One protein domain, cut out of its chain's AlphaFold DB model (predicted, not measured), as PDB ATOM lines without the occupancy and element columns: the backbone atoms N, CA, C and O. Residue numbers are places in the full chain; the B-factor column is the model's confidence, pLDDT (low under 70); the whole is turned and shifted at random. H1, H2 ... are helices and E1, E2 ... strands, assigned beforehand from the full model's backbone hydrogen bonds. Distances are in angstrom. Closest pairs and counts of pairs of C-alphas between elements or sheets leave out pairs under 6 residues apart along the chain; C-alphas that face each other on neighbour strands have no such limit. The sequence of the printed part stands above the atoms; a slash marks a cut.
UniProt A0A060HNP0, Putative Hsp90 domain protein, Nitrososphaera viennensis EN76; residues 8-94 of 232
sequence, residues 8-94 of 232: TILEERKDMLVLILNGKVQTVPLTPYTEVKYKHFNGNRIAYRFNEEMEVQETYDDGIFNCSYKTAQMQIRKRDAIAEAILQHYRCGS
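What this domain is: This is residues 8 to 94 of the 232 residues of the protein "Putative Hsp90 domain protein" of Nitrososphaera viennensis EN76 (UniProt A0A060HNP0). Two small antiparallel sheets stand at opposite ends of the domain's long axis, with two helices between them: H1 packs on the sheet E1 E2 E3, H2 on the sheet E4 E5 E6 E7, and the helices meet near their first residues, at Tyr 33 and Asp 80, as a V. Each sheet is a meander, each strand the antiparallel neighbour of the one before. The printed part has 87 residues, with named elements in the order E1 E2 E3 H1 E4 E5 E6 E7 H2, and its class is mixed, helices and strands. It is compact, with a radius of gyration of the C-alphas of 13.6 A and spans of 42 by 28 by 17 A.

Where its parts are: E1, residues 8 to 12, begins at C-alpha 8 (164.860, 191.715, 149.745). E2 is residues 16 to 21, 14.4 A, and E3 residues 24 to 29, 16.2 A. H1 is residues 32 to 40, 11.0 A. E4 is residues 47 to 49, E5 54 to 58, E6 65 to 69 and E7 72 to 76. H2, residues 79 to 92, is 20.2 A long and ends at C-alpha 92 (181.854, 177.937, 132.890).

How they stand to each other: N 10 and O 18 of E1 and E2 are 2.8 A apart, N 19 and O 26 of E2 and E3 2.9 A. H1 is on this sheet at a height of 9.7 A, over E2. H1 and H2 touch at a steep tilt of 57 degrees, the same way; their closest C-alphas, of Tyr 33 and Asp 80, are 4.8 A apart. H2 is on the other sheet at a height of 10.8 A; the closest C-alphas of E4 and H2, of Tyr 48 and Ile 86, are 7.5 A apart. Within hydrogen-bond range are N 48 and O 56 of E4 and E5, 2.8 A, N 57 and O 66 of E5 and E6, 2.8 A, and N 67 and O 74 of E6 and E7, 2.8 A. In H1 and H2 every O i to N i+4 pair is within hydrogen-bond range.

The domain as a whole: The two C-alphas farthest apart, of Val 25 and Thr 71, are 42.1 A apart. The printed part has no cut and no long link, and no printed residue is under pLDDT 70.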
ATOM      1  N   THR A   8     164.839 190.826 150.911       85.75
ATOM      2  CA  THR A   8     164.860 191.715 149.745       85.75
ATOM      3  C   THR A   8     166.187 192.449 149.732       85.75
ATOM      4  O   THR A   8     166.534 193.083 150.726       85.75
ATOM      5  N   ILE A   9     166.935 192.362 148.631       88.25
ATOM      6  CA  ILE A   9     168.146 193.169 148.443       88.25
ATOM      7  C   ILE A   9     167.694 194.597 148.146       88.25
ATOM      8  O   ILE A   9     166.959 194.829 147.190       88.25
ATOM      9  N   LEU A  10     168.102 195.537 148.994       88.88
ATOM     10  CA  LEU A  10     167.804 196.960 148.845       88.88
ATOM     11  C   LEU A  10     168.892 197.670 148.042       88.88
ATOM     12  O   LEU A  10     168.594 198.509 147.199       88.88
ATOM     13  N   GLU A  11     170.150 197.345 148.331       90.88
ATOM     14  CA  GLU A  11     171.307 198.013 147.748       90.88
ATOM     15  C   GLU A  11     172.498 197.051 147.714       90.88
ATOM     16  O   GLU A  11     172.759 196.332 148.682       90.88
ATOM     17  N   GLU A  12     173.241 197.062 146.612       91.38
ATOM     18  CA  GLU A  12     174.544 196.412 146.508       91.38
ATOM     19  C   GLU A  12     175.632 197.481 146.477       91.38
ATOM     20  O   GLU A  12     175.616 198.386 145.642       91.38
ATOM     21  N   ARG A  13     176.579 197.369 147.404       91.19
ATOM     22  CA  ARG A  13     177.768 198.217 147.485       91.19
ATOM     23  C   ARG A  13     179.002 197.378 147.179       91.19
ATOM     24  O   ARG A  13     178.930 196.160 147.057       91.19
ATOM     25  N   LYS A  14     180.154 198.041 147.083       87.69
ATOM     26  CA  LYS A  14     181.425 197.414 146.693       87.69
ATOM     27  C   LYS A  14     181.788 196.174 147.528       87.69
ATOM     28  O   LYS A  14     182.351 195.235 146.983       87.69
ATOM     29  N   ASP A  15     181.510 196.189 148.827       91.75
ATOM     30  CA  ASP A  15     181.945 195.184 149.805       91.75
ATOM     31  C   ASP A  15     180.807 194.665 150.698       91.75
ATOM     32  O   ASP A  15     181.049 193.898 151.632       91.75
ATOM     33  N   MET A  16     179.560 195.054 150.425       93.56
ATOM     34  CA  MET A  16     178.417 194.702 151.263       93.56
ATOM     35  C   MET A  16     177.091 194.699 150.500       93.56
ATOM     36  O   MET A  16     176.885 195.467 149.562       93.56
ATOM     37  N   LEU A  17     176.159 193.873 150.971       90.81
ATOM     38  CA  LEU A  17     174.751 193.905 150.584       90.81
ATOM     39  C   LEU A  17     173.933 194.524 151.717       90.81
ATOM     40  O   LEU A  17     174.058 194.121 152.876       90.81
ATOM     41  N   VAL A  18     173.070 195.475 151.374       91.50
ATOM     42  CA  VAL A  18     172.021 195.986 152.257       91.50
ATOM     43  C   VAL A  18     170.740 195.246 151.910       91.50
ATOM     44  O   VAL A  18     170.278 195.288 150.769       91.50
ATOM     45  N   LEU A  19     170.159 194.549 152.880       92.62
ATOM     46  CA  LEU A  19     168.998 193.695 152.665       92.62
ATOM     47  C   LEU A  19     167.989 193.816 153.805       92.62
ATOM     48  O   LEU A  19     168.349 194.088 154.946       92.62
ATOM     49  N   ILE A  20     166.713 193.610 153.505       88.56
ATOM     50  CA  ILE A  20     165.704 193.321 154.523       88.56
ATOM     51  C   ILE A  20     165.757 191.821 154.762       88.56
ATOM     52  O   ILE A  20     165.606 191.068 153.811       88.56
ATOM     53  N   LEU A  21     165.951 191.385 156.003       84.88
ATOM     54  CA  LEU A  21     165.857 189.987 156.417       84.88
ATOM     55  C   LEU A  21     164.892 189.903 157.592       84.88
ATOM     56  O   LEU A  21     165.100 190.565 158.611       84.88
ATOM     57  N   ASN A  22     163.826 189.112 157.455       83.75
ATOM     58  CA  ASN A  22     162.798 188.969 158.494       83.75
ATOM     59  C   ASN A  22     162.249 190.331 158.976       83.75
ATOM     60  O   ASN A  22     162.101 190.575 160.173       83.75
ATOM     61  N   GLY A  23     162.011 191.251 158.034       83.56
ATOM     62  CA  GLY A  23     161.475 192.588 158.307       83.56
ATOM     63  C   GLY A  23     162.467 193.593 158.906       83.56
ATOM     64  O   GLY A  23     162.070 194.713 159.217       83.56
ATOM     65  N   LYS A  24     163.749 193.236 159.062       87.50
ATOM     66  CA  LYS A  24     164.795 194.137 159.569       87.50
ATOM     67  C   LYS A  24     165.817 194.449 158.488       87.50
ATOM     68  O   LYS A  24     166.278 193.537 157.808       87.50
ATOM     69  N   VAL A  25     166.208 195.715 158.375       90.94
ATOM     70  CA  VAL A  25     167.347 196.109 157.538       90.94
ATOM     71  C   VAL A  25     168.627 195.566 158.170       90.94
ATOM     72  O   VAL A  25     168.876 195.769 159.358       90.94
ATOM     73  N   GLN A  26     169.419 194.862 157.374       91.12
ATOM     74  CA  GLN A  26     170.701 194.289 157.741       91.12
ATOM     75  C   GLN A  26     171.728 194.574 156.653       91.12
ATOM     76  O   GLN A  26     171.404 194.747 155.478       91.12
ATOM     77  N   THR A  27     172.986 194.588 157.067       91.81
ATOM     78  CA  THR A  27     174.137 194.691 156.181       91.81
ATOM     79  C   THR A  27     174.974 193.435 156.315       91.81
ATOM     80  O   THR A  27     175.386 193.101 157.427       91.81
ATOM     81  N   VAL A  28     175.246 192.761 155.204       91.69
ATOM     82  CA  VAL A  28     176.113 191.575 155.174       91.69
ATOM     83  C   VAL A  28     177.330 191.846 154.289       91.69
ATOM     84  O   VAL A  28     177.176 192.520 153.268       91.69
ATOM     85  N   PRO A  29     178.533 191.356 154.644       93.75
ATOM     86  CA  PRO A  29     179.698 191.448 153.767       93.75
ATOM     87  C   PRO A  29     179.421 190.754 152.435       93.75
ATOM     88  O   PRO A  29     178.820 189.684 152.433       93.75
ATOM     89  N   LEU A  30     179.878 191.328 151.325       92.62
ATOM     90  CA  LEU A  30     179.773 190.717 150.003       92.62
ATOM     91  C   LEU A  30     180.897 189.684 149.830       92.62
ATOM     92  O   LEU A  30     181.974 189.983 149.319       92.62
ATOM     93  N   THR A  31     180.648 188.467 150.304       95.75
ATOM     94  CA  THR A  31     181.509 187.291 150.090       95.75
ATOM     95  C   THR A  31     180.895 186.344 149.055       95.75
ATOM     96  O   THR A  31     179.676 186.411 148.838       95.75
ATOM     97  N   PRO A  32     181.673 185.404 148.475       96.88
ATOM     98  CA  PRO A  32     181.136 184.377 147.584       96.88
ATOM     99  C   PRO A  32     179.923 183.657 148.182       96.88
ATOM    100  O   PRO A  32     178.911 183.474 147.508       96.88
ATOM    101  N   TYR A  33     179.978 183.316 149.474       97.19
ATOM    102  CA  TYR A  33     178.856 182.687 150.166       97.19
ATOM    103  C   TYR A  33     177.599 183.563 150.171       97.19
ATOM    104  O   TYR A  33     176.525 183.087 149.807       97.19
ATOM    105  N   THR A  34     177.711 184.839 150.543       94.44
ATOM    106  CA  THR A  34     176.547 185.743 150.572       94.44
ATOM    107  C   THR A  34     175.992 186.041 149.180       94.44
ATOM    108  O   THR A  34     174.777 186.157 149.024       94.44
ATOM    109  N   GLU A  35     176.855 186.094 148.160       94.44
ATOM    110  CA  GLU A  35     176.458 186.221 146.760       94.44
ATOM    111  C   GLU A  35     175.596 185.022 146.353       94.44
ATOM    112  O   GLU A  35     174.457 185.200 145.923       94.44
ATOM    113  N   VAL A  36     176.075 183.797 146.583       96.00
ATOM    114  CA  VAL A  36     175.304 182.578 146.293       96.00
ATOM    115  C   VAL A  36     174.001 182.550 147.097       96.00
ATOM    116  O   VAL A  36     172.921 182.394 146.521       96.00
ATOM    117  N   LYS A  37     174.066 182.764 148.413       94.81
ATOM    118  CA  LYS A  37     172.917 182.699 149.327       94.81
ATOM    119  C   LYS A  37     171.801 183.655 148.912       94.81
ATOM    120  O   LYS A  37     170.651 183.239 148.780       94.81
ATOM    121  N   TYR A  38     172.126 184.928 148.696       92.88
ATOM    122  CA  TYR A  38     171.122 185.971 148.494       92.88
ATOM    123  C   TYR A  38     170.834 186.281 147.028       92.88
ATOM    124  O   TYR A  38     169.733 186.734 146.744       92.88
ATOM    125  N   LYS A  39     171.750 186.048 146.084       91.25
ATOM    126  CA  LYS A  39     171.471 186.309 144.660       91.25
ATOM    127  C   LYS A  39     170.979 185.078 143.907       91.25
ATOM    128  O   LYS A  39     170.184 185.224 142.987       91.25
ATOM    129  N   HIS A  40     171.415 183.878 144.296       92.62
ATOM    130  CA  HIS A  40     171.068 182.644 143.581       92.62
ATOM    131  C   HIS A  40     170.051 181.774 144.327       92.62
ATOM    132  O   HIS A  40     169.246 181.098 143.692       92.62
ATOM    133  N   PHE A  41     170.059 181.802 145.662       92.50
ATOM    134  CA  PHE A  41     169.227 180.922 146.499       92.50
ATOM    135  C   PHE A  41     168.136 181.638 147.289       92.50
ATOM    136  O   PHE A  41     167.422 181.025 148.086       92.50
ATOM    137  N   ASN A  42     167.950 182.928 147.038       89.44
ATOM    138  CA  ASN A  42     166.891 183.712 147.646       89.44
ATOM    139  C   ASN A  42     166.886 183.676 149.187       89.44
ATOM    140  O   ASN A  42     165.834 183.535 149.807       89.44
ATOM    141  N   GLY A  43     168.068 183.731 149.806       88.44
ATOM    142  CA  GLY A  43     168.234 183.672 151.260       88.44
ATOM    143  C   GLY A  43     167.955 182.295 151.873       88.44
ATOM    144  O   GLY A  43     168.144 182.112 153.074       88.44
ATOM    145  N   ASN A  44     167.531 181.312 151.075       90.00
ATOM    146  CA  ASN A  44     167.248 179.960 151.543       90.00
ATOM    147  C   ASN A  44     168.534 179.143 151.676       90.00
ATOM    148  O   ASN A  44     169.595 179.529 151.191       90.00
ATOM    149  N   ARG A  45     168.437 177.983 152.333       93.81
ATOM    150  CA  ARG A  45     169.534 177.008 152.373       93.81
ATOM    151  C   ARG A  45     169.981 176.650 150.959       93.81
ATOM    152  O   ARG A  45     169.152 176.332 150.105       93.81
ATOM    153  N   ILE A  46     171.289 176.674 150.742       97.12
ATOM    154  CA  ILE A  46     171.884 176.341 149.451       97.12
ATOM    155  C   ILE A  46     171.807 174.825 149.249       97.12
ATOM    156  O   ILE A  46     172.311 174.056 150.063       97.12
ATOM    157  N   ALA A  47     171.187 174.393 148.155       97.56
ATOM    158  CA  ALA A  47     171.189 173.007 147.698       97.56
ATOM    159  C   ALA A  47     171.542 173.005 146.210       97.56
ATOM    160  O   ALA A  47     170.759 173.470 145.384       97.56
ATOM    161  N   TYR A  48     172.741 172.541 145.877       98.25
ATOM    162  CA  TYR A  48     173.293 172.657 144.536       98.25
ATOM    163  C   TYR A  48     173.846 171.323 144.056       98.25
ATOM    164  O   TYR A  48     174.629 170.680 144.751       98.25
ATOM    165  N   ARG A  49     173.456 170.928 142.845       98.19
ATOM    166  CA  ARG A  49     173.977 169.749 142.157       98.19
ATOM    167  C   ARG A  49     174.871 170.220 141.017       98.19
ATOM    168  O   ARG A  49     174.389 170.897 140.114       98.19
ATOM    169  N   PHE A  50     176.150 169.865 141.074       97.88
ATOM    170  CA  PHE A  50     177.100 170.135 139.996       97.88
ATOM    171  C   PHE A  50     176.866 169.154 138.841       97.88
ATOM    172  O   PHE A  50     176.752 169.559 137.691       97.88
ATOM    173  N   ASN A  51     176.734 167.864 139.163       97.06
ATOM    174  CA  ASN A  51     176.423 166.787 138.221       97.06
ATOM    175  C   ASN A  51     175.834 165.569 138.970       97.06
ATOM    176  O   ASN A  51     175.412 165.679 140.122       97.06
ATOM    177  N   GLU A  52     175.769 164.404 138.325       96.50
ATOM    178  CA  GLU A  52     175.232 163.172 138.925       96.50
ATOM    179  C   GLU A  52     176.037 162.677 140.138       96.50
ATOM    180  O   GLU A  52     175.461 162.089 141.050       96.50
ATOM    181  N   GLU A  53     177.338 162.964 140.188       96.31
ATOM    182  CA  GLU A  53     178.254 162.488 141.227       96.31
ATOM    183  C   GLU A  53     178.560 163.539 142.301       96.31
ATOM    184  O   GLU A  53     179.202 163.213 143.295       96.31
ATOM    185  N   MET A  54     178.176 164.801 142.106       97.62
ATOM    186  CA  MET A  54     178.638 165.922 142.924       97.62
ATOM    187  C   MET A  54     177.484 166.823 143.340       97.62
ATOM    188  O   MET A  54     176.850 167.482 142.507       97.62
ATOM    189  N   GLU A  55     177.254 166.925 144.645       98.00
ATOM    190  CA  GLU A  55     176.255 167.834 145.192       98.00
ATOM    191  C   GLU A  55     176.680 168.412 146.542       98.00
ATOM    192  O   GLU A  55     177.473 167.833 147.286       98.00
ATOM    193  N   VAL A  56     176.120 169.571 146.869       98.12
ATOM    194  CA  VAL A  56     176.274 170.210 148.170       98.12
ATOM    195  C   VAL A  56     174.920 170.634 148.699       98.12
ATOM    196  O   VAL A  56     174.071 171.153 147.973       98.12
ATOM    197  N   GLN A  57     174.733 170.453 149.997       98.00
ATOM    198  CA  GLN A  57     173.558 170.911 150.710       98.00
ATOM    199  C   GLN A  57     173.987 171.556 152.021       98.00
ATOM    200  O   GLN A  57     174.492 170.896 152.927       98.00
ATOM    201  N   GLU A  58     173.751 172.854 152.135       97.81
ATOM    202  CA  GLU A  58     173.922 173.599 153.374       97.81
ATOM    203  C   GLU A  58     173.056 172.983 154.475       97.81
ATOM    204  O   GLU A  58     171.904 172.633 154.211       97.81
ATOM    205  N   THR A  59     173.573 172.828 155.694       95.44
ATOM    206  CA  THR A  59     172.826 172.312 156.850       95.44
ATOM    207  C   THR A  59     171.879 173.388 157.402       95.44
ATOM    208  O   THR A  59     171.604 174.391 156.747       95.44
ATOM    209  N   TYR A  60     171.287 173.160 158.576       89.88
ATOM    210  CA  TYR A  60     170.535 174.212 159.271       89.88
ATOM    211  C   TYR A  60     171.447 175.260 159.923       89.88
ATOM    212  O   TYR A  60     170.966 176.338 160.260       89.88
ATOM    213  N   ASP A  61     172.737 174.952 160.059       87.44
ATOM    214  CA  ASP A  61     173.754 175.886 160.515       87.44
ATOM    215  C   ASP A  61     174.392 176.544 159.288       87.44
ATOM    216  O   ASP A  61     175.052 175.881 158.481       87.44
ATOM    217  N   ASP A  62     174.187 177.854 159.140       85.00
ATOM    218  CA  ASP A  62     174.688 178.602 157.987       85.00
ATOM    219  C   ASP A  62     176.207 178.425 157.821       85.00
ATOM    220  O   ASP A  62     177.003 178.588 158.752       85.00
ATOM    221  N   GLY A  63     176.622 178.107 156.594       88.12
ATOM    222  CA  GLY A  63     178.027 177.912 156.244       88.12
ATOM    223  C   GLY A  63     178.611 176.521 156.533       88.12
ATOM    224  O   GLY A  63     179.797 176.304 156.269       88.12
ATOM    225  N   ILE A  64     177.813 175.567 157.022       96.06
ATOM    226  CA  ILE A  64     178.183 174.145 157.069       96.06
ATOM    227  C   ILE A  64     177.463 173.422 155.936       96.06
ATOM    228  O   ILE A  64     176.258 173.568 155.773       96.06
ATOM    229  N   PHE A  65     178.180 172.605 155.166       98.38
ATOM    230  CA  PHE A  65     177.611 171.910 154.013       98.38
ATOM    231  C   PHE A  65     177.836 170.408 154.096       98.38
ATOM    232  O   PHE A  65     178.971 169.956 154.225       98.38
ATOM    233  N   ASN A  66     176.765 169.635 153.939       98.12
ATOM    234  CA  ASN A  66     176.852 168.231 153.564       98.12
ATOM    235  C   ASN A  66     177.261 168.174 152.089       98.12
ATOM    236  O   ASN A  66     176.520 168.630 151.222       98.12
ATOM    237  N   CYS A  67     178.452 167.660 151.823       98.19
ATOM    238  CA  CYS A  67     179.037 167.580 150.493       98.19
ATOM    239  C   CYS A  67     179.106 166.110 150.079       98.19
ATOM    240  O   CYS A  67     179.508 165.271 150.891       98.19
ATOM    241  N   SER A  68     178.760 165.804 148.831       97.75
ATOM    242  CA  SER A  68     178.946 164.487 148.226       97.75
ATOM    243  C   SER A  68     179.832 164.575 146.987       97.75
ATOM    244  O   SER A  68     179.767 165.536 146.215       97.75
ATOM    245  N   TYR A  69     180.697 163.580 146.826       97.19
ATOM    246  CA  TYR A  69     181.450 163.364 145.600       97.19
ATOM    247  C   TYR A  69     181.579 161.858 145.369       97.19
ATOM    248  O   TYR A  69     182.132 161.141 146.208       97.19
ATOM    249  N   LYS A  70     181.045 161.373 144.244       94.88
ATOM    250  CA  LYS A  70     180.910 159.950 143.912       94.88
ATOM    251  C   LYS A  70     180.180 159.219 145.036       94.88
ATOM    252  O   LYS A  70     179.004 159.462 145.279       94.88
ATOM    253  N   THR A  71     180.877 158.336 145.741       93.25
ATOM    254  CA  THR A  71     180.310 157.516 146.819       93.25
ATOM    255  C   THR A  71     180.653 158.039 148.215       93.25
ATOM    256  O   THR A  71     180.176 157.487 149.205       93.25
ATOM    257  N   ALA A  72     181.460 159.099 148.322       94.00
ATOM    258  CA  ALA A  72     181.855 159.674 149.601       94.00
ATOM    259  C   ALA A  72     180.982 160.871 149.981       94.00
ATOM    260  O   ALA A  72     180.548 161.654 149.134       94.00
ATOM    261  N   GLN A  73     180.786 161.040 151.287       95.50
ATOM    262  CA  GLN A  73     180.059 162.162 151.867       95.50
ATOM    263  C   GLN A  73     180.810 162.711 153.074       95.50
ATOM    264  O   GLN A  73     181.346 161.948 153.878       95.50
ATOM    265  N   MET A  74     180.839 164.036 153.222       95.38
ATOM    266  CA  MET A  74     181.408 164.677 154.405       95.38
ATOM    267  C   MET A  74     180.838 166.078 154.639       95.38
ATOM    268  O   MET A  74     180.370 166.740 153.716       95.38
ATOM    269  N   GLN A  75     180.923 166.564 155.879       96.81
ATOM    270  CA  GLN A  75     180.565 167.947 156.200       96.81
ATOM    271  C   GLN A  75     181.742 168.896 156.013       96.81
ATOM    272  O   GLN A  75     182.692 168.804 156.783       96.81
ATOM    273  N   ILE A  76     181.685 169.840 155.080       97.00
ATOM    274  CA  ILE A  76     182.737 170.844 154.859       97.00
ATOM    275  C   ILE A  76     182.281 172.191 155.441       97.00
ATOM    276  O   ILE A  76     181.167 172.648 155.187       97.00
ATOM    277  N   ARG A  77     183.145 172.830 156.244       96.25
ATOM    278  CA  ARG A  77     182.872 174.102 156.957       96.25
ATOM    279  C   ARG A  77     183.535 175.320 156.295       96.25
ATOM    280  O   ARG A  77     183.740 176.351 156.927       96.25
ATOM    281  N   LYS A  78     183.901 175.193 155.018       96.56
ATOM    282  CA  LYS A  78     184.564 176.222 154.202       96.56
ATOM    283  C   LYS A  78     183.556 176.873 153.254       96.56
ATOM    284  O   LYS A  78     183.617 176.681 152.042       96.56
ATOM    285  N   ARG A  79     182.599 177.616 153.821       96.31
ATOM    286  CA  ARG A  79     181.438 178.166 153.096       96.31
ATOM    287  C   ARG A  79     181.792 178.972 151.844       96.31
ATOM    288  O   ARG A  79     181.141 178.801 150.820       96.31
ATOM    289  N   ASP A  80     182.825 179.811 151.917       97.94
ATOM    290  CA  ASP A  80     183.215 180.667 150.796       97.94
ATOM    291  C   ASP A  80     183.877 179.847 149.683       97.94
ATOM    292  O   ASP A  80     183.528 180.033 148.527       97.94
ATOM    293  N   ALA A  81     184.698 178.844 150.014       98.12
ATOM    294  CA  ALA A  81     185.292 177.944 149.019       98.12
ATOM    295  C   ALA A  81     184.234 177.103 148.275       98.12
ATOM    296  O   ALA A  81     184.342 176.868 147.073       98.12
ATOM    297  N   ILE A  82     183.182 176.664 148.976       98.31
ATOM    298  CA  ILE A  82     182.055 175.955 148.347       98.31
ATOM    299  C   ILE A  82     181.289 176.895 147.423       98.31
ATOM    300  O   ILE A  82     180.968 176.534 146.294       98.31
ATOM    301  N   ALA A  83     181.007 178.110 147.888       98.25
ATOM    302  CA  ALA A  83     180.304 179.099 147.092       98.25
ATOM    303  C   ALA A  83     181.112 179.538 145.860       98.25
ATOM    304  O   ALA A  83     180.542 179.661 144.781       98.25
ATOM    305  N   GLU A  84     182.434 179.684 145.974       98.31
ATOM    306  CA  GLU A  84     183.336 179.904 144.838       98.31
ATOM    307  C   GLU A  84     183.244 178.774 143.813       98.31
ATOM    308  O   GLU A  84     183.165 179.042 142.614       98.31
ATOM    309  N   ALA A  85     183.187 177.519 144.266       98.38
ATOM    310  CA  ALA A  85     183.006 176.382 143.373       98.38
ATOM    311  C   ALA A  85     181.651 176.437 142.644       98.38
ATOM    312  O   ALA A  85     181.602 176.245 141.430       98.38
ATOM    313  N   ILE A  86     180.563 176.764 143.354       98.44
ATOM    314  CA  ILE A  86     179.229 176.957 142.758       98.44
ATOM    315  C   ILE A  86     179.261 178.085 141.713       98.44
ATOM    316  O   ILE A  86     178.768 177.915 140.600       98.44
ATOM    317  N   LEU A  87     179.867 179.231 142.042       98.00
ATOM    318  CA  LEU A  87     179.982 180.375 141.134       98.00
ATOM    319  C   LEU A  87     180.839 180.049 139.907       98.00
ATOM    320  O   LEU A  87     180.486 180.452 138.798       98.00
ATOM    321  N   GLN A  88     181.937 179.307 140.064       97.94
ATOM    322  CA  GLN A  88     182.724 178.821 138.929       97.94
ATOM    323  C   GLN A  88     181.867 177.934 138.021       97.94
ATOM    324  O   GLN A  88     181.850 178.141 136.806       97.94
ATOM    325  N   HIS A  89     181.127 176.989 138.602       98.19
ATOM    326  CA  HIS A  89     180.275 176.091 137.835       98.19
ATOM    327  C   HIS A  89     179.170 176.856 137.091       98.19
ATOM    328  O   HIS A  89     178.953 176.607 135.909       98.19
ATOM    329  N   TYR A  90     178.554 177.872 137.705       95.88
ATOM    330  CA  TYR A  90     177.631 178.766 136.993       95.88
ATOM    331  C   TYR A  90     178.283 179.500 135.814       95.88
ATOM    332  O   TYR A  90     177.641 179.685 134.784       95.88
ATOM    333  N   ARG A  91     179.539 179.943 135.959       96.31
ATOM    334  CA  ARG A  91     180.235 180.743 134.938       96.31
ATOM    335  C   ARG A  91     180.691 179.919 133.738       96.31
ATOM    336  O   ARG A  91     180.617 180.413 132.617       96.31
ATOM    337  N   CYS A  92     181.214 178.715 133.957       96.25
ATOM    338  CA  CYS A  92     181.854 177.937 132.890       96.25
ATOM    339  C   CYS A  92     181.550 176.433 132.903       96.25
ATOM    340  O   CYS A  92     182.160 175.694 132.135       96.25
ATOM    341  N   GLY A  93     180.651 175.959 133.769       96.25
ATOM    342  CA  GLY A  93     180.314 174.537 133.889       96.25
ATOM    343  C   GLY A  93     181.441 173.662 134.448       96.25
ATOM    344  O   GLY A  93     181.333 172.441 134.424       96.25
ATOM    345  N   SER A  94     182.540 174.248 134.939       97.12
ATOM    346  CA  SER A  94     183.658 173.480 135.497       97.12
ATOM    347  C   SER A  94     183.374 173.023 136.926       97.12
ATOM    348  O   SER A  94     182.936 173.810 137.763       97.12
TER     349      SER A  94